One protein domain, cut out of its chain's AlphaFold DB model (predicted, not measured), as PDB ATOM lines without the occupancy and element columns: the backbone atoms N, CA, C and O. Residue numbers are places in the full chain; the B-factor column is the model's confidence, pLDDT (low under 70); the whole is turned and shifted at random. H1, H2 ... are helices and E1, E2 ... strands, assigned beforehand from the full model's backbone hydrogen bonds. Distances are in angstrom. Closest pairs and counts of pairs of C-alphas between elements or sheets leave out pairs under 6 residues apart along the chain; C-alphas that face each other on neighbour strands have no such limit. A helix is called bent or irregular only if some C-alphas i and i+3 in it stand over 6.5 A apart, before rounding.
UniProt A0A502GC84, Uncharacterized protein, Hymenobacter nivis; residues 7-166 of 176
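Overview. This is residues 7 to 166 of the 176 residues of an uncharacterized protein of Hymenobacter nivis (UniProt A0A502GC84). A small hairpin of strands, E1 and E2, sits at one end of a body of helices, beside the last residues of H2. In that body H1 to H4 form an up-and-down bundle with H3 in its middle; H7 and H9 lie side by side at the other end of the longest axis, and H10 runs slantwise past H3. The printed part has 160 residues with two named strands, then ten named helices, and is mostly helix; E1 and E2 make one antiparallel sheet. It is compact, with a radius of gyration of the C-alphas of 15.9 A, and rounded, spanning 45 by 37 by 28 A.

Along the chain. E1, residues 12 to 16, begins at C-alpha 12 (-40.280, -4.359, -24.579); E2 is residues 19 to 22. H1 is residues 25 to 38, 21.3 A; H2 41 to 61, 29.8 A; H3 67 to 77, 15.3 A; H4 80 to 92, 18.7 A; H5 96 to 101; H6 104 to 108; H7 113 to 126, 20.0 A; H8 128 to 133; H9 137 to 146, 14.4 A; H10 153 to 165, 17.7 A, ending at C-alpha 165 (-30.347, -2.668, -54.623). H2 has a kink of 25 degrees near residue 48. H1 and H2 are irregular: C-alphas 34 and 37 are 7.1 A apart, C-alphas 42 and 45 7.5 A.

Arrangement. In the E1-E2 hairpin, N 13 and O 21 are within hydrogen-bond range at 2.8 A, as are N 21 and O 14 at 3.0 A. The closest C-alphas of E2 and H2 are those of Ser 19 and Thr 61, 5.2 A apart. H2 and H3, a helical hairpin, touch (Arg 41 and Leu 77, closest C-alphas, 6.2 A) at a shallow tilt of 23 degrees. H3, the hub, also touches H4, opposite ways at a shallow tilt of 18 degrees (Cys 71 and Leu 86, 6.4 A), and H6 (Tyr 75 and Met 106, 5.8 A); it only just touches H1 and H5, with 3 pairs of C-alphas within 8 A each. H7 and H9 touch, opposite ways at a shallow tilt of 20 degrees (Val 113 and Leu 141, 6.4 A). H8 and H7 only just touch, only at the corner, with 3 pairs. H10 is close to H3 but not clearly touching (Phe 72 and Ile 160, 7.8 A). Every O i to N i+4 pair is within hydrogen-bond range in H3, H5, H7, H9 and H10, but 7 of 10 in H1, 15 of 17 in H2, 7 of 9 in H4, 1 of 2 in H8 and 0 of 1 in H6, where 2 of 2 O i to N i+3 pairs are.

Size, cuts and confidence. The two farthest C-alphas, those of Pro 14 and Ala 146, are 46.3 A apart. The printed part has no cut; the link from H9 to H10 is short, the others tight. The mean pLDDT of the printed part is 92.2, with residue 7 and residues 16 to 19 under 70.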
ATOM      1  N   SER A   7     -32.190 -13.285 -28.809       68.88
ATOM      2  CA  SER A   7     -31.589 -12.050 -29.324       68.88
ATOM      3  C   SER A   7     -32.398 -11.380 -30.438       68.88
ATOM      4  O   SER A   7     -32.244 -10.182 -30.655       68.88
ATOM      5  N   PHE A   8     -33.257 -12.122 -31.148       71.00
ATOM      6  CA  PHE A   8     -34.127 -11.564 -32.191       71.00
ATOM      7  C   PHE A   8     -35.533 -11.261 -31.691       71.00
ATOM      8  O   PHE A   8     -36.285 -10.577 -32.368       71.00
ATOM      9  N   SER A   9     -35.932 -11.762 -30.526       81.12
ATOM     10  CA  SER A   9     -37.293 -11.529 -30.042       81.12
ATOM     11  C   SER A   9     -37.513 -10.056 -29.683       81.12
ATOM     12  O   SER A   9     -36.608  -9.400 -29.160       81.12
ATOM     13  N   PHE A  10     -38.717  -9.541 -29.952       79.25
ATOM     14  CA  PHE A  10     -39.147  -8.238 -29.443       79.25
ATOM     15  C   PHE A  10     -39.004  -8.215 -27.917       79.25
ATOM     16  O   PHE A  10     -39.606  -9.040 -27.219       79.25
ATOM     17  N   GLN A  11     -38.217  -7.268 -27.401       82.00
ATOM     18  CA  GLN A  11     -37.994  -7.118 -25.970       82.00
ATOM     19  C   GLN A  11     -38.480  -5.736 -25.517       82.00
ATOM     20  O   GLN A  11     -37.736  -4.755 -25.633       82.00
ATOM     21  N   PRO A  12     -39.709  -5.639 -24.969       78.12
ATOM     22  CA  PRO A  12     -40.280  -4.359 -24.579       78.12
ATOM     23  C   PRO A  12     -39.439  -3.717 -23.472       78.12
ATOM     24  O   PRO A  12     -39.257  -4.278 -22.388       78.12
ATOM     25  N   GLY A  13     -38.933  -2.529 -23.765       77.00
ATOM     26  CA  GLY A  13     -38.202  -1.664 -22.858       77.00
ATOM     27  C   GLY A  13     -39.104  -0.638 -22.158       77.00
ATOM     28  O   GLY A  13     -40.336  -0.760 -22.164       77.00
ATOM     29  N   PRO A  14     -38.506   0.372 -21.500       73.94
ATOM     30  CA  PRO A  14     -39.255   1.471 -20.900       73.94
ATOM     31  C   PRO A  14     -40.115   2.195 -21.945       73.94
ATOM     32  O   PRO A  14     -39.836   2.166 -23.138       73.94
ATOM     33  N   ARG A  15     -41.201   2.833 -21.500       76.69
ATOM     34  CA  ARG A  15     -42.068   3.581 -22.413       76.69
ATOM     35  C   ARG A  15     -41.472   4.945 -22.729       76.69
ATOM     36  O   ARG A  15     -41.247   5.731 -21.811       76.69
ATOM     37  N   GLU A  16     -41.343   5.254 -24.010       67.00
ATOM     38  CA  GLU A  16     -41.058   6.594 -24.516       67.00
ATOM     39  C   GLU A  16     -42.296   7.108 -25.256       67.00
ATOM     40  O   GLU A  16     -42.910   6.398 -26.047       67.00
ATOM     41  N   TYR A  17     -42.741   8.323 -24.922       68.75
ATOM     42  CA  TYR A  17     -43.943   8.945 -25.508       68.75
ATOM     43  C   TYR A  17     -45.232   8.095 -25.447       68.75
ATOM     44  O   TYR A  17     -46.165   8.308 -26.215       68.75
ATOM     45  N   GLY A  18     -45.322   7.164 -24.492       69.19
ATOM     46  CA  GLY A  18     -46.498   6.311 -24.279       69.19
ATOM     47  C   GLY A  18     -46.411   4.918 -24.913       69.19
ATOM     48  O   GLY A  18     -47.153   4.035 -24.468       69.19
ATOM     49  N   SER A  19     -45.463   4.693 -25.824       66.62
ATOM     50  CA  SER A  19     -45.192   3.400 -26.469       66.62
ATOM     51  C   SER A  19     -43.980   2.711 -25.828       66.62
ATOM     52  O   SER A  19     -43.040   3.399 -25.432       66.62
ATOM     53  N   PRO A  20     -43.979   1.375 -25.655       72.56
ATOM     54  CA  PRO A  20     -42.775   0.668 -25.228       72.56
ATOM     55  C   PRO A  20     -41.676   0.825 -26.286       72.56
ATOM     56  O   PRO A  20     -41.973   0.790 -27.474       72.56
ATOM     57  N   THR A  21     -40.422   0.997 -25.870       81.12
ATOM     58  CA  THR A  21     -39.278   0.857 -26.783       81.12
ATOM     59  C   THR A  21     -38.978  -0.623 -27.019       81.12
ATOM     60  O   THR A  21     -39.451  -1.479 -26.273       81.12
ATOM     61  N   ASP A  22     -38.130  -0.937 -27.992       81.69
ATOM     62  CA  ASP A  22     -37.583  -2.281 -28.168       81.69
ATOM     63  C   ASP A  22     -36.062  -2.280 -28.001       81.69
ATOM     64  O   ASP A  22     -35.338  -1.630 -28.753       81.69
ATOM     65  N   ALA A  23     -35.576  -3.028 -27.008       82.75
ATOM     66  CA  ALA A  23     -34.148  -3.129 -26.721       82.75
ATOM     67  C   ALA A  23     -33.350  -3.818 -27.844       82.75
ATOM     68  O   ALA A  23     -32.140  -3.610 -27.941       82.75
ATOM     69  N   HIS A  24     -34.007  -4.614 -28.692       85.94
ATOM     70  CA  HIS A  24     -33.366  -5.357 -29.777       85.94
ATOM     71  C   HIS A  24     -33.551  -4.733 -31.164       85.94
ATOM     72  O   HIS A  24     -32.969  -5.247 -32.118       85.94
ATOM     73  N   LEU A  25     -34.286  -3.621 -31.298       84.19
ATOM     74  CA  LEU A  25     -34.572  -3.013 -32.605       84.19
ATOM     75  C   LEU A  25     -33.293  -2.709 -33.393       84.19
ATOM     76  O   LEU A  25     -33.147  -3.163 -34.522       84.19
ATOM     77  N   ALA A  26     -32.323  -2.038 -32.768       86.62
ATOM     78  CA  ALA A  26     -31.059  -1.694 -33.424       86.62
ATOM     79  C   ALA A  26     -30.270  -2.933 -33.888       86.62
ATOM     80  O   ALA A  26     -29.640  -2.910 -34.943       86.62
ATOM     81  N   PHE A  27     -30.314  -4.025 -33.117       88.50
ATOM     82  CA  PHE A  27     -29.667  -5.278 -33.502       88.50
ATOM     83  C   PHE A  27     -30.380  -5.932 -34.689       88.50
ATOM     84  O   PHE A  27     -29.719  -6.330 -35.646       88.50
ATOM     85  N   ARG A  28     -31.718  -6.000 -34.666       89.06
ATOM     86  CA  ARG A  28     -32.487  -6.545 -35.791       89.06
ATOM     87  C   ARG A  28     -32.299  -5.732 -37.061       89.06
ATOM     88  O   ARG A  28     -32.075  -6.339 -38.099       89.06
ATOM     89  N   THR A  29     -32.294  -4.402 -36.975       88.31
ATOM     90  CA  THR A  29     -32.005  -3.531 -38.123       88.31
ATOM     91  C   THR A  29     -30.635  -3.843 -38.719       88.31
ATOM     92  O   THR A  29     -30.547  -4.084 -39.916       88.31
ATOM     93  N   ALA A  30     -29.588  -3.967 -37.898       89.12
ATOM     94  CA  ALA A  30     -28.255  -4.316 -38.394       89.12
ATOM     95  C   ALA A  30     -28.212  -5.692 -39.087       89.12
ATOM     96  O   ALA A  30     -27.512  -5.862 -40.082       89.12
ATOM     97  N   VAL A  31     -28.957  -6.681 -38.579       89.12
ATOM     98  CA  VAL A  31     -29.051  -8.011 -39.205       89.12
ATOM     99  C   VAL A  31     -29.822  -7.943 -40.520       89.12
ATOM    100  O   VAL A  31     -29.385  -8.524 -41.508       89.12
ATOM    101  N   VAL A  32     -30.949  -7.230 -40.541       89.75
ATOM    102  CA  VAL A  32     -31.754  -7.021 -41.747       89.75
ATOM    103  C   VAL A  32     -30.901  -6.352 -42.817       89.75
ATOM    104  O   VAL A  32     -30.803  -6.897 -43.907       89.75
ATOM    105  N   GLU A  33     -30.203  -5.261 -42.510       89.44
ATOM    106  CA  GLU A  33     -29.295  -4.588 -43.446       89.44
ATOM    107  C   GLU A  33     -28.168  -5.506 -43.941       89.44
ATOM    108  O   GLU A  33     -27.869  -5.522 -45.135       89.44
ATOM    109  N   ALA A  34     -27.570  -6.300 -43.049       90.88
ATOM    110  CA  ALA A  34     -26.479  -7.205 -43.396       90.88
ATOM    111  C   ALA A  34     -26.902  -8.355 -44.323       90.88
ATOM    112  O   ALA A  34     -26.060  -8.836 -45.073       90.88
ATOM    113  N   LEU A  35     -28.170  -8.782 -44.280       91.81
ATOM    114  CA  LEU A  35     -28.707  -9.838 -45.148       91.81
ATOM    115  C   LEU A  35     -28.962  -9.372 -46.584       91.81
ATOM    116  O   LEU A  35     -29.020 -10.205 -47.483       91.81
ATOM    117  N   LEU A  36     -29.156  -8.069 -46.808       91.06
ATOM    118  CA  LEU A  36     -29.596  -7.557 -48.108       91.06
ATOM    119  C   LEU A  36     -28.715  -8.030 -49.281       91.06
ATOM    120  O   LEU A  36     -29.281  -8.483 -50.270       91.06
ATOM    121  N   PRO A  37     -27.370  -7.970 -49.220       88.06
ATOM    122  CA  PRO A  37     -26.531  -8.255 -50.384       88.06
ATOM    123  C   PRO A  37     -26.559  -9.714 -50.866       88.06
ATOM    124  O   PRO A  37     -26.206  -9.965 -52.018       88.06
ATOM    125  N   ASP A  38     -26.902 -10.671 -49.999       90.44
ATOM    126  CA  ASP A  38     -26.746 -12.107 -50.263       90.44
ATOM    127  C   ASP A  38     -27.869 -12.995 -49.695       90.44
ATOM    128  O   ASP A  38     -27.681 -14.206 -49.552       90.44
ATOM    129  N   VAL A  39     -29.055 -12.426 -49.436       92.94
ATOM    130  CA  VAL A  39     -30.214 -13.175 -48.927       92.94
ATOM    131  C   VAL A  39     -30.537 -14.384 -49.808       92.94
ATOM    132  O   VAL A  39     -30.665 -14.302 -51.033       92.94
ATOM    133  N   SER A  40     -30.680 -15.547 -49.176       92.94
ATOM    134  CA  SER A  40     -30.865 -16.813 -49.872       92.94
ATOM    135  C   SER A  40     -31.864 -17.723 -49.161       92.94
ATOM    136  O   SER A  40     -32.288 -17.496 -48.028       92.94
ATOM    137  N   ARG A  41     -32.221 -18.842 -49.801       91.62
ATOM    138  CA  ARG A  41     -33.091 -19.855 -49.179       91.62
ATOM    139  C   ARG A  41     -32.501 -20.469 -47.906       91.62
ATOM    140  O   ARG A  41     -33.263 -21.021 -47.115       91.62
ATOM    141  N   ALA A  42     -31.184 -20.398 -47.703       92.94
ATOM    142  CA  ALA A  42     -30.568 -20.843 -46.453       92.94
ATOM    143  C   ALA A  42     -30.995 -19.965 -45.262       92.94
ATOM    144  O   ALA A  42     -31.051 -20.451 -44.132       92.94
ATOM    145  N   ASP A  43     -31.375 -18.717 -45.535       92.75
ATOM    146  CA  ASP A  43     -31.717 -17.698 -44.545       92.75
ATOM    147  C   ASP A  43     -33.216 -17.655 -44.236       92.75
ATOM    148  O   ASP A  43     -33.639 -16.938 -43.335       92.75
ATOM    149  N   LEU A  44     -34.038 -18.455 -44.924       93.06
ATOM    150  CA  LEU A  44     -35.501 -18.421 -44.813       93.06
ATOM    151  C   LEU A  44     -35.992 -18.526 -43.360       93.06
ATOM    152  O   LEU A  44     -36.868 -17.778 -42.935       93.06
ATOM    153  N   ALA A  45     -35.389 -19.415 -42.566       93.69
ATOM    154  CA  ALA A  45     -35.744 -19.568 -41.156       93.69
ATOM    155  C   ALA A  45     -35.422 -18.314 -40.323       93.69
ATOM    156  O   ALA A  45     -36.175 -17.980 -39.407       93.69
ATOM    157  N   LEU A  46     -34.323 -17.621 -40.640       93.94
ATOM    158  CA  LEU A  46     -33.956 -16.357 -40.009       93.94
ATOM    159  C   LEU A  46     -34.905 -15.238 -40.449       93.94
ATOM    160  O   LEU A  46     -35.404 -14.509 -39.597       93.94
ATOM    161  N   VAL A  47     -35.212 -15.138 -41.745       95.62
ATOM    162  CA  VAL A  47     -36.150 -14.141 -42.284       95.62
ATOM    163  C   VAL A  47     -37.537 -14.302 -41.656       95.62
ATOM    164  O   VAL A  47     -38.119 -13.316 -41.213       95.62
ATOM    165  N   TRP A  48     -38.042 -15.532 -41.519       95.94
ATOM    166  CA  TRP A  48     -39.288 -15.787 -40.793       95.94
ATOM    167  C   TRP A  48     -39.199 -15.363 -39.327       95.94
ATOM    168  O   TRP A  48     -40.118 -14.724 -38.828       95.94
ATOM    169  N   ALA A  49     -38.103 -15.667 -38.627       94.12
ATOM    170  CA  ALA A  49     -37.944 -15.255 -37.233       94.12
ATOM    171  C   ALA A  49     -37.919 -13.723 -37.071       94.12
ATOM    172  O   ALA A  49     -38.548 -13.198 -36.152       94.12
ATOM    173  N   LEU A  50     -37.236 -13.013 -37.975       94.75
ATOM    174  CA  LEU A  50     -37.214 -11.550 -38.020       94.75
ATOM    175  C   LEU A  50     -38.608 -10.985 -38.305       94.75
ATOM    176  O   LEU A  50     -39.038 -10.068 -37.612       94.75
ATOM    177  N   PHE A  51     -39.337 -11.563 -39.262       96.00
ATOM    178  CA  PHE A  51     -40.705 -11.157 -39.584       96.00
ATOM    179  C   PHE A  51     -41.632 -11.246 -38.367       96.00
ATOM    180  O   PHE A  51     -42.286 -10.267 -38.014       96.00
ATOM    181  N   GLU A  52     -41.656 -12.395 -37.685       94.81
ATOM    182  CA  GLU A  52     -42.503 -12.589 -36.501       94.81
ATOM    183  C   GLU A  52     -42.125 -11.617 -35.370       94.81
ATOM    184  O   GLU A  52     -42.997 -11.083 -34.681       94.81
ATOM    185  N   ALA A  53     -40.825 -11.356 -35.186       92.38
ATOM    186  CA  ALA A  53     -40.347 -10.400 -34.194       92.38
ATOM    187  C   ALA A  53     -40.772  -8.961 -34.514       92.38
ATOM    188  O   ALA A  53     -41.215  -8.250 -33.611       92.38
ATOM    189  N   GLU A  54     -40.678  -8.537 -35.776       93.38
ATOM    190  CA  GLU A  54     -41.093  -7.193 -36.180       93.38
ATOM    191  C   GLU A  54     -42.608  -7.016 -36.162       93.38
ATOM    192  O   GLU A  54     -43.080  -5.986 -35.696       93.38
ATOM    193  N   MET A  55     -43.392  -8.019 -36.562       94.38
ATOM    194  CA  MET A  55     -44.851  -7.957 -36.424       94.38
ATOM    195  C   MET A  55     -45.277  -7.870 -34.951       94.38
ATOM    196  O   MET A  55     -46.220  -7.155 -34.609       94.38
ATOM    197  N   ALA A  56     -44.571  -8.561 -34.048       92.00
ATOM    198  CA  ALA A  56     -44.803  -8.437 -32.610       92.00
ATOM    199  C   ALA A  56     -44.411  -7.050 -32.069       92.00
ATOM    200  O   ALA A  56     -45.135  -6.502 -31.232       92.00
ATOM    201  N   CYS A  57     -43.296  -6.486 -32.549       90.12
ATOM    202  CA  CYS A  57     -42.870  -5.123 -32.236       90.12
ATOM    203  C   CYS A  57     -43.921  -4.108 -32.706       90.12
ATOM    204  O   CYS A  57     -44.455  -3.364 -31.886       90.12
ATOM    205  N   GLU A  58     -44.313  -4.159 -33.982       92.25
ATOM    206  CA  GLU A  58     -45.327  -3.297 -34.600       92.25
ATOM    207  C   GLU A  58     -46.627  -3.306 -33.799       92.25
ATOM    208  O   GLU A  58     -47.125  -2.255 -33.392       92.25
ATOM    209  N   ALA A  59     -47.129  -4.491 -33.454       90.38
ATOM    210  CA  ALA A  59     -48.368  -4.618 -32.699       90.38
ATOM    211  C   ALA A  59     -48.312  -3.963 -31.302       90.38
ATOM    212  O   ALA A  59     -49.368  -3.610 -30.749       90.38
ATOM    213  N   ALA A  60     -47.113  -3.835 -30.720       88.69
ATOM    214  CA  ALA A  60     -46.871  -3.293 -29.386       88.69
ATOM    215  C   ALA A  60     -46.471  -1.808 -29.383       88.69
ATOM    216  O   ALA A  60     -46.834  -1.093 -28.443       88.69
ATOM    217  N   THR A  61     -45.727  -1.352 -30.391       85.81
ATOM    218  CA  THR A  61     -45.050  -0.043 -30.409       85.81
ATOM    219  C   THR A  61     -45.454   0.834 -31.593       85.81
ATOM    220  O   THR A  61     -45.236   2.042 -31.533       85.81
ATOM    221  N   GLN A  62     -46.064   0.246 -32.629       84.88
ATOM    222  CA  GLN A  62     -46.294   0.820 -33.962       84.88
ATOM    223  C   GLN A  62     -45.008   1.107 -34.764       84.88
ATOM    224  O   GLN A  62     -45.080   1.689 -35.848       84.88
ATOM    225  N   GLN A  63     -43.844   0.684 -34.271       84.88
ATOM    226  CA  GLN A  63     -42.579   0.719 -35.007       84.88
ATOM    227  C   GLN A  63     -42.559  -0.372 -36.082       84.88
ATOM    228  O   GLN A  63     -43.142  -1.437 -35.898       84.88
ATOM    229  N   HIS A  64     -41.948  -0.087 -37.226       87.00
ATOM    230  CA  HIS A  64     -42.053  -0.928 -38.424       87.00
ATOM    231  C   HIS A  64     -40.901  -0.729 -39.417       87.00
ATOM    232  O   HIS A  64     -41.017  -1.074 -40.592       87.00
ATOM    233  N   GLU A  65     -39.785  -0.177 -38.952       84.69
ATOM    234  CA  GLU A  65     -38.655   0.285 -39.760       84.69
ATOM    235  C   GLU A  65     -38.099  -0.827 -40.661       84.69
ATOM    236  O   GLU A  65     -37.709  -0.575 -41.796       84.69
ATOM    237  N   ASN A  66     -38.134  -2.071 -40.180       92.75
ATOM    238  CA  ASN A  66     -37.584  -3.222 -40.890       92.75
ATOM    239  C   ASN A  66     -38.633  -4.001 -41.707       92.75
ATOM    240  O   ASN A  66     -38.262  -4.857 -42.512       92.75
ATOM    241  N   LEU A  67     -39.938  -3.745 -41.517       94.94
ATOM    242  CA  LEU A  67     -40.990  -4.593 -42.093       94.94
ATOM    243  C   LEU A  67     -40.974  -4.587 -43.621       94.94
ATOM    244  O   LEU A  67     -41.129  -5.652 -44.214       94.94
ATOM    245  N   TYR A  68     -40.738  -3.441 -44.265       95.75
ATOM    246  CA  TYR A  68     -40.728  -3.380 -45.729       95.75
ATOM    247  C   TYR A  68     -39.589  -4.206 -46.333       95.75
ATOM    248  O   TYR A  68     -39.807  -4.993 -47.251       95.75
ATOM    249  N   GLN A  69     -38.391  -4.102 -45.757       96.75
ATOM    250  CA  GLN A  69     -37.218  -4.841 -46.214       96.75
ATOM    251  C   GLN A  69     -37.340  -6.348 -45.952       96.75
ATOM    252  O   GLN A  69     -36.996  -7.154 -46.810       96.75
ATOM    253  N   ILE A  70     -37.905  -6.750 -44.811       97.56
ATOM    254  CA  ILE A  70     -38.187  -8.168 -44.545       97.56
ATOM    255  C   ILE A  70     -39.255  -8.699 -45.508       97.56
ATOM    256  O   ILE A  70     -39.116  -9.808 -46.020       97.56
ATOM    257  N   CYS A  71     -40.304  -7.921 -45.797       97.69
ATOM    258  CA  CYS A  71     -41.316  -8.301 -46.783       97.69
ATOM    259  C   CYS A  71     -40.709  -8.468 -48.183       97.69
ATOM    260  O   CYS A  71     -41.046  -9.416 -48.890       97.69
ATOM    261  N   PHE A  72     -39.755  -7.613 -48.548       97.50
ATOM    262  CA  PHE A  72     -38.969  -7.778 -49.764       97.50
ATOM    263  C   PHE A  72     -38.144  -9.072 -49.769       97.50
ATOM    264  O   PHE A  72     -38.128  -9.770 -50.778       97.50
ATOM    265  N   TYR A  73     -37.530  -9.464 -48.649       97.75
ATOM    266  CA  TYR A  73     -36.840 -10.758 -48.564       97.75
ATOM    267  C   TYR A  73     -37.786 -11.927 -48.798       97.75
ATOM    268  O   TYR A  73     -37.470 -12.823 -49.573       97.75
ATOM    269  N   LEU A  74     -38.964 -11.917 -48.175       98.06
ATOM    270  CA  LEU A  74     -39.976 -12.954 -48.396       98.06
ATOM    271  C   LEU A  74     -40.412 -13.008 -49.868       98.06
ATOM    272  O   LEU A  74     -40.544 -14.095 -50.430       98.06
ATOM    273  N   TYR A  75     -40.576 -11.842 -50.499       97.56
ATOM    274  CA  TYR A  75     -40.870 -11.731 -51.923       97.56
ATOM    275  C   TYR A  75     -39.761 -12.340 -52.797       97.56
ATOM    276  O   TYR A  75     -40.050 -13.188 -53.638       97.56
ATOM    277  N   GLU A  76     -38.497 -11.974 -52.568       95.69
ATOM    278  CA  GLU A  76     -37.341 -12.471 -53.331       95.69
ATOM    279  C   GLU A  76     -37.103 -13.977 -53.138       95.69
ATOM    280  O   GLU A  76     -36.698 -14.679 -54.067       95.69
ATOM    281  N   LEU A  77     -37.375 -14.507 -51.940       96.38
ATOM    282  CA  LEU A  77     -37.248 -15.937 -51.645       96.38
ATOM    283  C   LEU A  77     -38.353 -16.782 -52.296       96.38
ATOM    284  O   LEU A  77     -38.160 -17.992 -52.500       96.38
ATOM    285  N   GLY A  78     -39.485 -16.157 -52.627       96.50
ATOM    286  CA  GLY A  78     -40.539 -16.709 -53.473       96.50
ATOM    287  C   GLY A  78     -41.166 -17.994 -52.942       96.50
ATOM    288  O   GLY A  78     -41.357 -18.950 -53.691       96.50
ATOM    289  N   GLN A  79     -41.401 -18.086 -51.629       97.81
ATOM    290  CA  GLN A  79     -42.140 -19.215 -51.060       97.81
ATOM    291  C   GLN A  79     -43.635 -18.896 -51.081       97.81
ATOM    292  O   GLN A  79     -44.064 -17.911 -50.484       97.81
ATOM    293  N   LEU A  80     -44.442 -19.737 -51.735       97.94
ATOM    294  CA  LEU A  80     -45.895 -19.536 -51.828       97.94
ATOM    295  C   LEU A  80     -46.560 -19.434 -50.449       97.94
ATOM    296  O   LEU A  80     -47.518 -18.684 -50.292       97.94
ATOM    297  N   GLU A  81     -46.031 -20.131 -49.441       96.88
ATOM    298  CA  GLU A  81     -46.467 -20.050 -48.043       96.88
ATOM    299  C   GLU A  81     -46.444 -18.619 -47.486       96.88
ATOM    300  O   GLU A  81     -47.260 -18.278 -46.624       96.88
ATOM    301  N   ASP A  82     -45.533 -17.773 -47.971       98.25
ATOM    302  CA  ASP A  82     -45.318 -16.426 -47.450       98.25
ATOM    303  C   ASP A  82     -46.345 -15.404 -47.950       98.25
ATOM    304  O   ASP A  82     -46.431 -14.313 -47.384       98.25
ATOM    305  N   VAL A  83     -47.236 -15.783 -48.881       98.25
ATOM    306  CA  VAL A  83     -48.422 -14.980 -49.245       98.25
ATOM    307  C   VAL A  83     -49.220 -14.560 -48.009       98.25
ATOM    308  O   VAL A  83     -49.684 -13.424 -47.915       98.25
ATOM    309  N   PHE A  84     -49.365 -15.462 -47.035       98.19
ATOM    310  CA  PHE A  84     -50.137 -15.187 -45.828       98.19
ATOM    311  C   PHE A  84     -49.413 -14.196 -44.921       98.19
ATOM    312  O   PHE A  84     -50.057 -13.286 -44.413       98.19
ATOM    313  N   ARG A  85     -48.088 -14.310 -44.773       97.75
ATOM    314  CA  ARG A  85     -47.287 -13.356 -43.991       97.75
ATOM    315  C   ARG A  85     -47.343 -11.959 -44.594       97.75
ATOM    316  O   ARG A  85     -47.596 -10.988 -43.890       97.75
ATOM    317  N   LEU A  86     -47.189 -11.859 -45.910       98.00
ATOM    318  CA  LEU A  86     -47.243 -10.576 -46.608       98.00
ATOM    319  C   LEU A  86     -48.640  -9.951 -46.546       98.00
ATOM    320  O   LEU A  86     -48.764  -8.744 -46.346       98.00
ATOM    321  N   TYR A  87     -49.695 -10.766 -46.613       97.88
ATOM    322  CA  TYR A  87     -51.056 -10.299 -46.350       97.88
ATOM    323  C   TYR A  87     -51.215  -9.773 -44.914       97.88
ATOM    324  O   TYR A  87     -51.824  -8.722 -44.712       97.88
ATOM    325  N   GLU A  88     -50.672 -10.473 -43.912       96.12
ATOM    326  CA  GLU A  88     -50.725 -10.024 -42.516       96.12
ATOM    327  C   GLU A  88     -50.051  -8.672 -42.327       96.12
ATOM    328  O   GLU A  88     -50.653  -7.774 -41.737       96.12
ATOM    329  N   ALA A  89     -48.851  -8.498 -42.874       96.44
ATOM    330  CA  ALA A  89     -48.142  -7.231 -42.791       96.44
ATOM    331  C   ALA A  89     -48.908  -6.100 -43.500       96.44
ATOM    332  O   ALA A  89     -49.075  -5.022 -42.937       96.44
ATOM    333  N   LYS A  90     -49.444  -6.344 -44.704       96.00
ATOM    334  CA  LYS A  90     -50.141  -5.318 -45.500       96.00
ATOM    335  C   LYS A  90     -51.501  -4.911 -44.928       96.00
ATOM    336  O   LYS A  90     -51.844  -3.732 -44.967       96.00
ATOM    337  N   PHE A  91     -52.294  -5.868 -44.442       95.12
ATOM    338  CA  PHE A  91     -53.710  -5.634 -44.120       95.12
ATOM    339  C   PHE A  91     -54.063  -5.787 -42.644       95.12
ATOM    340  O   PHE A  91     -55.115  -5.294 -42.232       95.12
ATOM    341  N   LEU A  92     -53.241  -6.483 -41.853       93.25
ATOM    342  CA  LEU A  92     -53.526  -6.752 -40.439       93.25
ATOM    343  C   LEU A  92     -52.568  -6.042 -39.468       93.25
ATOM    344  O   LEU A  92     -52.846  -6.048 -38.265       93.25
ATOM    345  N   ALA A  93     -51.491  -5.416 -39.960       91.12
ATOM    346  CA  ALA A  93     -50.666  -4.514 -39.157       91.12
ATOM    347  C   ALA A  93     -51.513  -3.365 -38.585       91.12
ATOM    348  O   ALA A  93     -52.478  -2.899 -39.201       91.12
ATOM    349  N   ARG A  94     -51.179  -2.913 -37.374       86.81
ATOM    350  CA  ARG A  94     -51.950  -1.873 -36.668       86.81
ATOM    351  C   ARG A  94     -51.566  -0.458 -37.083       86.81
ATOM    352  O   ARG A  94     -52.307   0.481 -36.780       86.81
ATOM    353  N   ASN A  95     -50.432  -0.305 -37.748       86.75
ATOM    354  CA  ASN A  95     -49.932   0.952 -38.258       86.75
ATOM    355  C   ASN A  95     -50.359   1.161 -39.723       86.75
ATOM    356  O   ASN A  95     -50.046   0.368 -40.610       86.75
ATOM    357  N   MET A  96     -51.064   2.269 -39.975       88.00
ATOM    358  CA  MET A  96     -51.497   2.676 -41.314       88.00
ATOM    359  C   MET A  96     -50.317   2.900 -42.270       88.00
ATOM    360  O   MET A  96     -50.440   2.589 -43.451       88.00
ATOM    361  N   ASP A  97     -49.182   3.395 -41.775       88.62
ATOM    362  CA  ASP A  97     -47.986   3.651 -42.578       88.62
ATOM    363  C   ASP A  97     -47.421   2.347 -43.151       88.62
ATOM    364  O   ASP A  97     -47.027   2.318 -44.314       88.62
ATOM    365  N   VAL A  98     -47.488   1.236 -42.404       89.12
ATOM    366  CA  VAL A  98     -47.141  -0.102 -42.922       89.12
ATOM    367  C   VAL A  98     -48.066  -0.471 -44.073       89.12
ATOM    368  O   VAL A  98     -47.610  -0.839 -45.155       89.12
ATOM    369  N   GLY A  99     -49.372  -0.309 -43.857       87.88
ATOM    370  CA  GLY A  99     -50.386  -0.579 -44.868       87.88
ATOM    371  C   GLY A  99     -50.246   0.289 -46.118       87.88
ATOM    372  O   GLY A  99     -50.631  -0.152 -47.192       87.88
ATOM    373  N   ILE A 100     -49.688   1.497 -46.022       88.69
ATOM    374  CA  ILE A 100     -49.418   2.366 -47.177       88.69
ATOM    375  C   ILE A 100     -48.097   1.988 -47.858       88.69
ATOM    376  O   ILE A 100     -48.052   1.951 -49.083       88.69
ATOM    377  N   THR A 101     -47.055   1.696 -47.080       91.19
ATOM    378  CA  THR A 101     -45.687   1.469 -47.576       91.19
ATOM    379  C   THR A 101     -45.544   0.142 -48.317       91.19
ATOM    380  O   THR A 101     -44.852   0.080 -49.324       91.19
ATOM    381  N   LEU A 102     -46.175  -0.929 -47.830       95.12
ATOM    382  CA  LEU A 102     -46.064  -2.247 -48.461       95.12
ATOM    383  C   LEU A 102     -46.837  -2.282 -49.785       95.12
ATOM    384  O   LEU A 102     -48.023  -1.971 -49.795       95.12
ATOM    385  N   ASP A 103     -46.236  -2.717 -50.889       95.94
ATOM    386  CA  ASP A 103     -46.959  -2.873 -52.160       95.94
ATOM    387  C   ASP A 103     -47.904  -4.087 -52.121       95.94
ATOM    388  O   ASP A 103     -47.621  -5.096 -51.467       95.94
ATOM    389  N   ARG A 104     -49.033  -4.035 -52.844       96.44
ATOM    390  CA  ARG A 104     -49.954  -5.186 -52.929       96.44
ATOM    391  C   ARG A 104     -49.303  -6.355 -53.668       96.44
ATOM    392  O   ARG A 104     -49.508  -7.509 -53.290       96.44
ATOM    393  N   GLU A 105     -48.482  -6.059 -54.669       97.19
ATOM    394  CA  GLU A 105     -47.752  -7.018 -55.487       97.19
ATOM    395  C   GLU A 105     -46.774  -7.869 -54.671       97.19
ATOM    396  O   GLU A 105     -46.509  -9.005 -55.071       97.19
ATOM    397  N   MET A 106     -46.308  -7.417 -53.497       97.12
ATOM    398  CA  MET A 106     -45.477  -8.250 -52.615       97.12
ATOM    399  C   MET A 106     -46.162  -9.571 -52.274       97.12
ATOM    400  O   MET A 106     -45.518 -10.616 -52.290       97.12
ATOM    401  N   MET A 107     -47.482  -9.569 -52.059       97.06
ATOM    402  CA  MET A 107     -48.235 -10.791 -51.744       97.06
ATOM    403  C   MET A 107     -48.163 -11.851 -52.844       97.06
ATOM    404  O   MET A 107     -48.477 -13.012 -52.595       97.06
ATOM    405  N   THR A 108     -47.762 -11.479 -54.058       97.44
ATOM    406  CA  THR A 108     -47.573 -12.454 -55.127       97.44
ATOM    407  C   THR A 108     -46.336 -13.321 -54.927       97.44
ATOM    408  O   THR A 108     -46.209 -14.328 -55.614       97.44
ATOM    409  N   VAL A 109     -45.429 -12.952 -54.008       96.81
ATOM    410  CA  VAL A 109     -44.152 -13.640 -53.741       96.81
ATOM    411  C   VAL A 109     -43.357 -13.938 -55.017       96.81
ATOM    412  O   VAL A 109     -42.705 -14.965 -55.147       96.81
ATOM    413  N   GLY A 110     -43.454 -13.051 -56.007       95.62
ATOM    414  CA  GLY A 110     -42.788 -13.216 -57.293       95.62
ATOM    415  C   GLY A 110     -43.435 -14.265 -58.201       95.62
ATOM    416  O   GLY A 110     -42.793 -14.696 -59.150       95.62
ATOM    417  N   HIS A 111     -44.677 -14.674 -57.957       97.94
ATOM    418  CA  HIS A 111     -45.435 -15.592 -58.805       97.94
ATOM    419  C   HIS A 111     -46.569 -14.881 -59.548       97.94
ATOM    420  O   HIS A 111     -46.999 -13.786 -59.191       97.94
ATOM    421  N   GLU A 112     -47.110 -15.534 -60.573       97.44
ATOM    422  CA  GLU A 112     -48.320 -15.057 -61.237       97.44
ATOM    423  C   GLU A 112     -49.514 -15.078 -60.272       97.44
ATOM    424  O   GLU A 112     -49.730 -16.050 -59.540       97.44
ATOM    425  N   VAL A 113     -50.373 -14.056 -60.328       97.75
ATOM    426  CA  VAL A 113     -51.540 -13.939 -59.428       97.75
ATOM    427  C   VAL A 113     -52.440 -15.182 -59.491       97.75
ATOM    428  O   VAL A 113     -52.983 -15.626 -58.478       97.75
ATOM    429  N   ALA A 114     -52.579 -15.790 -60.674       97.88
ATOM    430  CA  ALA A 114     -53.362 -17.010 -60.859       97.88
ATOM    431  C   ALA A 114     -52.806 -18.210 -60.070       97.88
ATOM    432  O   ALA A 114     -53.590 -18.998 -59.533       97.88
ATOM    433  N   GLU A 115     -51.481 -18.335 -59.977       98.38
ATOM    434  CA  GLU A 115     -50.800 -19.392 -59.226       98.38
ATOM    435  C   GLU A 115     -51.008 -19.201 -57.722       98.38
ATOM    436  O   GLU A 115     -51.501 -20.102 -57.038       98.38
ATOM    437  N   VAL A 116     -50.750 -17.990 -57.228       98.50
ATOM    438  CA  VAL A 116     -50.910 -17.618 -55.814       98.50
ATOM    439  C   VAL A 116     -52.357 -17.815 -55.360       98.50
ATOM    440  O   VAL A 116     -52.632 -18.375 -54.298       98.50
ATOM    441  N   ARG A 117     -53.319 -17.439 -56.207       98.25
ATOM    442  CA  ARG A 117     -54.749 -17.644 -55.958       98.25
ATOM    443  C   ARG A 117     -55.124 -19.124 -55.902       98.25
ATOM    444  O   ARG A 117     -55.941 -19.510 -55.062       98.25
ATOM    445  N   ALA A 118     -54.582 -19.951 -56.797       98.56
ATOM    446  CA  ALA A 118     -54.824 -21.392 -56.783       98.56
ATOM    447  C   ALA A 118     -54.273 -22.026 -55.500       98.56
ATOM    448  O   ALA A 118     -54.985 -22.793 -54.846       98.56
ATOM    449  N   TYR A 119     -53.062 -21.634 -55.099       98.62
ATOM    450  CA  TYR A 119     -52.444 -22.045 -53.843       98.62
ATOM    451  C   TYR A 119     -53.295 -21.646 -52.626       98.62
ATOM    452  O   TYR A 119     -53.692 -22.507 -51.841       98.62
ATOM    453  N   ALA A 120     -53.675 -20.369 -52.508       98.25
ATOM    454  CA  ALA A 120     -54.473 -19.875 -51.384       98.25
ATOM    455  C   ALA A 120     -55.832 -20.591 -51.265       98.25
ATOM    456  O   ALA A 120     -56.259 -20.950 -50.167       98.25
ATOM    457  N   ARG A 121     -56.501 -20.867 -52.395       98.38
ATOM    458  CA  ARG A 121     -57.752 -21.650 -52.418       98.38
ATOM    459  C   ARG A 121     -57.561 -23.067 -51.901       98.38
ATOM    460  O   ARG A 121     -58.403 -23.556 -51.148       98.38
ATOM    461  N   GLU A 122     -56.485 -23.724 -52.313       98.44
ATOM    462  CA  GLU A 122     -56.177 -25.075 -51.860       98.44
ATOM    463  C   GLU A 122     -55.876 -25.098 -50.358       98.44
ATOM    464  O   GLU A 122     -56.427 -25.929 -49.635       98.44
ATOM    465  N   VAL A 123     -55.108 -24.128 -49.856       98.12
ATOM    466  CA  VAL A 123     -54.844 -23.978 -48.419       98.12
ATOM    467  C   VAL A 123     -56.137 -23.734 -47.640       98.12
ATOM    468  O   VAL A 123     -56.367 -24.404 -46.638       98.12
ATOM    469  N   PHE A 124     -57.031 -22.860 -48.106       98.19
ATOM    470  CA  PHE A 124     -58.335 -22.649 -47.460       98.19
ATOM    471  C   PHE A 124     -59.216 -23.897 -47.471       98.19
ATOM    472  O   PHE A 124     -59.911 -24.167 -46.493       98.19
ATOM    473  N   ARG A 125     -59.161 -24.702 -48.535       98.06
ATOM    474  CA  ARG A 125     -59.876 -25.981 -48.601       98.06
ATOM    475  C   ARG A 125     -59.343 -26.982 -47.574       98.06
ATOM    476  O   ARG A 125     -60.131 -27.705 -46.966       98.06
ATOM    477  N   GLN A 126     -58.024 -27.039 -47.392       98.06
ATOM    478  CA  GLN A 126     -57.370 -27.927 -46.427       98.06
ATOM    479  C   GLN A 126     -57.493 -27.421 -44.983       98.06
ATOM    480  O   GLN A 126     -57.573 -28.220 -44.052       98.06
ATOM    481  N   GLN A 127     -57.524 -26.101 -44.793       97.25
ATOM    482  CA  GLN A 127     -57.544 -25.426 -43.498       97.25
ATOM    483  C   GLN A 127     -58.601 -24.304 -43.483       97.25
ATOM    484  O   GLN A 127     -58.251 -23.121 -43.468       97.25
ATOM    485  N   PRO A 128     -59.906 -24.642 -43.422       95.00
ATOM    486  CA  PRO A 128     -60.991 -23.654 -43.459       95.00
ATOM    487  C   PRO A 128     -60.880 -22.490 -42.456       95.00
ATOM    488  O   PRO A 128     -61.238 -21.372 -42.826       95.00
ATOM    489  N   PRO A 129     -60.349 -22.667 -41.224       97.19
ATOM    490  CA  PRO A 129     -60.160 -21.546 -40.300       97.19
ATOM    491  C   PRO A 129     -59.262 -20.420 -40.833       97.19
ATOM    492  O   PRO A 129     -59.431 -19.273 -40.420       97.19
ATOM    493  N   LEU A 130     -58.336 -20.709 -41.757       95.69
ATOM    494  CA  LEU A 130     -57.480 -19.681 -42.357       95.69
ATOM    495  C   LEU A 130     -58.269 -18.721 -43.248       95.69
ATOM    496  O   LEU A 130     -57.932 -17.544 -43.298       95.69
ATOM    497  N   GLN A 131     -59.356 -19.169 -43.881       96.06
ATOM    498  CA  GLN A 131     -60.209 -18.278 -44.667       96.06
ATOM    499  C   GLN A 131     -60.881 -17.219 -43.781       96.06
ATOM    500  O   GLN A 131     -61.042 -16.076 -44.193       96.06
ATOM    501  N   THR A 132     -61.231 -17.576 -42.543       95.44
ATOM    502  CA  THR A 132     -61.760 -16.617 -41.565       95.44
ATOM    503  C   THR A 132     -60.687 -15.632 -41.098       95.44
ATOM    504  O   THR A 132     -61.003 -14.474 -40.836       95.44
ATOM    505  N   ARG A 133     -59.425 -16.073 -40.990       96.44
ATOM    506  CA  ARG A 133     -58.287 -15.214 -40.612       96.44
ATOM    507  C   ARG A 133     -57.892 -14.246 -41.733       96.44
ATOM    508  O   ARG A 133     -57.532 -13.112 -41.441       96.44
ATOM    509  N   TYR A 134     -58.006 -14.669 -42.992       97.12
ATOM    510  CA  TYR A 134     -57.613 -13.897 -44.177       97.12
ATOM    511  C   TYR A 134     -58.803 -13.677 -45.128       97.12
ATOM    512  O   TYR A 134     -58.803 -14.165 -46.263       97.12
ATOM    513  N   PRO A 135     -59.856 -12.973 -44.673       95.75
ATOM    514  CA  PRO A 135     -61.157 -12.972 -45.339       95.75
ATOM    515  C   PRO A 135     -61.143 -12.307 -46.715       95.75
ATOM    516  O   PRO A 135     -61.933 -12.696 -47.576       95.75
ATOM    517  N   THR A 136     -60.258 -11.330 -46.942       97.75
ATOM    518  CA  THR A 136     -60.197 -10.588 -48.206       97.75
ATOM    519  C   THR A 136     -59.038 -11.014 -49.100       97.75
ATOM    520  O   THR A 136     -58.971 -10.535 -50.221       97.75
ATOM    521  N   LEU A 137     -58.185 -11.973 -48.711       98.00
ATOM    522  CA  LEU A 137     -56.992 -12.345 -49.494       98.00
ATOM    523  C   LEU A 137     -57.303 -12.649 -50.970       98.00
ATOM    524  O   LEU A 137     -56.671 -12.100 -51.866       98.00
ATOM    525  N   LEU A 138     -58.305 -13.492 -51.247       98.25
ATOM    526  CA  LEU A 138     -58.669 -13.807 -52.636       98.25
ATOM    527  C   LEU A 138     -59.251 -12.598 -53.379       98.25
ATOM    528  O   LEU A 138     -59.066 -12.497 -54.588       98.25
ATOM    529  N   GLN A 139     -59.944 -11.701 -52.675       98.12
ATOM    530  CA  GLN A 139     -60.467 -10.462 -53.247       98.12
ATOM    531  C   GLN A 139     -59.332  -9.493 -53.589       98.12
ATOM    532  O   GLN A 139     -59.376  -8.890 -54.653       98.12
ATOM    533  N   GLU A 140     -58.316  -9.369 -52.735       97.94
ATOM    534  CA  GLU A 140     -57.155  -8.509 -52.987       97.94
ATOM    535  C   GLU A 140     -56.346  -8.995 -54.194       97.94
ATOM    536  O   GLU A 140     -55.962  -8.190 -55.045       97.94
ATOM    537  N   LEU A 141     -56.165 -10.318 -54.312       97.81
ATOM    538  CA  LEU A 141     -55.554 -10.953 -55.482       97.81
ATOM    539  C   LEU A 141     -56.400 -10.742 -56.747       97.81
ATOM    540  O   LEU A 141     -55.868 -10.366 -57.785       97.81
ATOM    541  N   ASP A 142     -57.723 -10.924 -56.678       97.56
ATOM    542  CA  ASP A 142     -58.608 -10.635 -57.817       97.56
ATOM    543  C   ASP A 142     -58.570  -9.134 -58.184       97.56
ATOM    544  O   ASP A 142     -58.629  -8.768 -59.360       97.56
ATOM    545  N   GLY A 143     -58.396  -8.266 -57.186       97.38
ATOM    546  CA  GLY A 143     -58.186  -6.836 -57.354       97.38
ATOM    547  C   GLY A 143     -56.895  -6.503 -58.096       97.38
ATOM    548  O   GLY A 143     -56.908  -5.559 -58.870       97.38
ATOM    549  N   LEU A 144     -55.802  -7.250 -57.899       96.56
ATOM    550  CA  LEU A 144     -54.540  -7.042 -58.630       96.56
ATOM    551  C   LEU A 144     -54.693  -7.355 -60.122       96.56
ATOM    552  O   LEU A 144     -54.048  -6.736 -60.954       96.56
ATOM    553  N   VAL A 145     -55.582  -8.286 -60.479       95.69
ATOM    554  CA  VAL A 145     -55.883  -8.581 -61.889       95.69
ATOM    555  C   VAL A 145     -56.765  -7.497 -62.507       95.69
ATOM    556  O   VAL A 145     -56.579  -7.123 -63.661       95.69
ATOM    557  N   ALA A 146     -57.767  -7.022 -61.764       97.25
ATOM    558  CA  ALA A 146     -58.723  -6.040 -62.270       97.25
ATOM    559  C   ALA A 146     -58.150  -4.612 -62.313       97.25
ATOM    560  O   ALA A 146     -58.479  -3.845 -63.216       97.25
ATOM    561  N   TYR A 147     -57.322  -4.277 -61.326       96.75
ATOM    562  CA  TYR A 147     -56.719  -2.969 -61.097       96.75
ATOM    563  C   TYR A 147     -55.265  -3.187 -60.647       96.75
ATOM    564  O   TYR A 147     -54.983  -3.151 -59.441       96.75
ATOM    565  N   PRO A 148     -54.372  -3.516 -61.595       94.81
ATOM    566  CA  PRO A 148     -52.966  -3.726 -61.282       94.81
ATOM    567  C   PRO A 148     -52.305  -2.398 -60.892       94.81
ATOM    568  O   PRO A 148     -52.625  -1.365 -61.488       94.81
ATOM    569  N   ASP A 149     -51.393  -2.420 -59.911       94.06
ATOM    570  CA  ASP A 149     -50.641  -1.217 -59.527       94.06
ATOM    571  C   ASP A 149     -49.409  -1.023 -60.447       94.06
ATOM    572  O   ASP A 149     -48.903   0.092 -60.580       94.06
ATOM    573  N   TYR A 150     -48.988  -2.085 -61.152       95.38
ATOM    574  CA  TYR A 150     -47.910  -2.107 -62.152       95.38
ATOM    575  C   TYR A 150     -48.349  -2.810 -63.445       95.38
ATOM    576  O   TYR A 150     -49.166  -3.727 -63.410       95.38
ATOM    577  N   ASP A 151     -47.772  -2.438 -64.591       93.62
ATOM    578  CA  ASP A 151     -48.162  -2.987 -65.903       93.62
ATOM    579  C   ASP A 151     -47.928  -4.508 -66.023       93.62
ATOM    580  O   ASP A 151     -48.662  -5.207 -66.731       93.62
ATOM    581  N   SER A 152     -46.932  -5.044 -65.310       93.75
ATOM    582  CA  SER A 152     -46.634  -6.473 -65.252       93.75
ATOM    583  C   SER A 152     -45.882  -6.871 -63.976       93.75
ATOM    584  O   SER A 152     -45.342  -6.035 -63.250       93.75
ATOM    585  N   LEU A 153     -45.791  -8.183 -63.727       93.56
ATOM    586  CA  LEU A 153     -44.960  -8.733 -62.651       93.56
ATOM    587  C   LEU A 153     -43.474  -8.382 -62.834       93.56
ATOM    588  O   LEU A 153     -42.783  -8.142 -61.846       93.56
ATOM    589  N   GLU A 154     -42.980  -8.335 -64.073       94.69
ATOM    590  CA  GLU A 154     -41.589  -7.953 -64.355       94.69
ATOM    591  C   GLU A 154     -41.335  -6.466 -64.080       94.69
ATOM    592  O   GLU A 154     -40.278  -6.118 -63.549       94.69
ATOM    593  N   ASP A 155     -42.309  -5.594 -64.359       95.00
ATOM    594  CA  ASP A 155     -42.206  -4.171 -64.016       95.00
ATOM    595  C   ASP A 155     -42.133  -3.986 -62.502       95.00
ATOM    596  O   ASP A 155     -41.272  -3.254 -62.007       95.00
ATOM    597  N   TYR A 156     -42.964  -4.719 -61.751       96.50
ATOM    598  CA  TYR A 156     -42.890  -4.699 -60.294       96.50
ATOM    599  C   TYR A 156     -41.552  -5.236 -59.770       96.50
ATOM    600  O   TYR A 156     -40.923  -4.595 -58.930       96.50
ATOM    601  N   ARG A 157     -41.068  -6.375 -60.293       95.44
ATOM    602  CA  ARG A 157     -39.749  -6.931 -59.934       95.44
ATOM    603  C   ARG A 157     -38.629  -5.928 -60.172       95.44
ATOM    604  O   ARG A 157     -37.756  -5.769 -59.322       95.44
ATOM    605  N   THR A 158     -38.653  -5.260 -61.320       94.69
ATOM    606  CA  THR A 158     -37.653  -4.255 -61.689       94.69
ATOM    607  C   THR A 158     -37.702  -3.076 -60.726       94.69
ATOM    608  O   THR A 158     -36.670  -2.682 -60.182       94.69
ATOM    609  N   PHE A 159     -38.902  -2.556 -60.451       95.38
ATOM    610  CA  PHE A 159     -39.109  -1.478 -59.490       95.38
ATOM    611  C   PHE A 159     -38.577  -1.845 -58.101       95.38
ATOM    612  O   PHE A 159     -37.738  -1.127 -57.558       95.38
ATOM    613  N   ILE A 160     -39.024  -2.971 -57.536       95.31
ATOM    614  CA  ILE A 160     -38.740  -3.295 -56.137       95.31
ATOM    615  C   ILE A 160     -37.272  -3.667 -55.921       95.31
ATOM    616  O   ILE A 160     -36.666  -3.270 -54.927       95.31
ATOM    617  N   ARG A 161     -36.642  -4.342 -56.889       94.19
ATOM    618  CA  ARG A 161     -35.194  -4.582 -56.855       94.19
ATOM    619  C   ARG A 161     -34.416  -3.280 -56.995       94.19
ATOM    620  O   ARG A 161     -33.449  -3.094 -56.267       94.19
ATOM    621  N   GLY A 162     -34.851  -2.372 -57.870       93.19
ATOM    622  CA  GLY A 162     -34.257  -1.042 -58.004       93.19
ATOM    623  C   GLY A 162     -34.365  -0.213 -56.722       93.19
ATOM    624  O   GLY A 162     -33.422   0.491 -56.366       93.19
ATOM    625  N   TYR A 163     -35.470  -0.348 -55.984       93.31
ATOM    626  CA  TYR A 163     -35.654   0.300 -54.687       93.31
ATOM    627  C   TYR A 163     -34.620  -0.172 -53.648       93.31
ATOM    628  O   TYR A 163     -34.008   0.661 -52.981       93.31
ATOM    629  N   PHE A 164     -34.389  -1.485 -53.524       91.81
ATOM    630  CA  PHE A 164     -33.504  -2.040 -52.488       91.81
ATOM    631  C   PHE A 164     -32.026  -2.141 -52.888       91.81
ATOM    632  O   PHE A 164     -31.152  -1.878 -52.065       91.81
ATOM    633  N   TYR A 165     -31.722  -2.504 -54.134       89.25
ATOM    634  CA  TYR A 165     -30.347  -2.668 -54.623       89.25
ATOM    635  C   TYR A 165     -29.808  -1.434 -55.357       89.25
ATOM    636  O   TYR A 165     -28.617  -1.369 -55.667       89.25
ATOM    637  N   GLY A 166     -30.663  -0.440 -55.611       85.81
ATOM    638  CA  GLY A 166     -30.377   0.660 -56.521       85.81
ATOM    639  C   GLY A 166     -30.624   0.268 -57.980       85.81
ATOM    640  O   GLY A 166     -30.653  -0.905 -58.345       85.81
TER     641      GLY A 166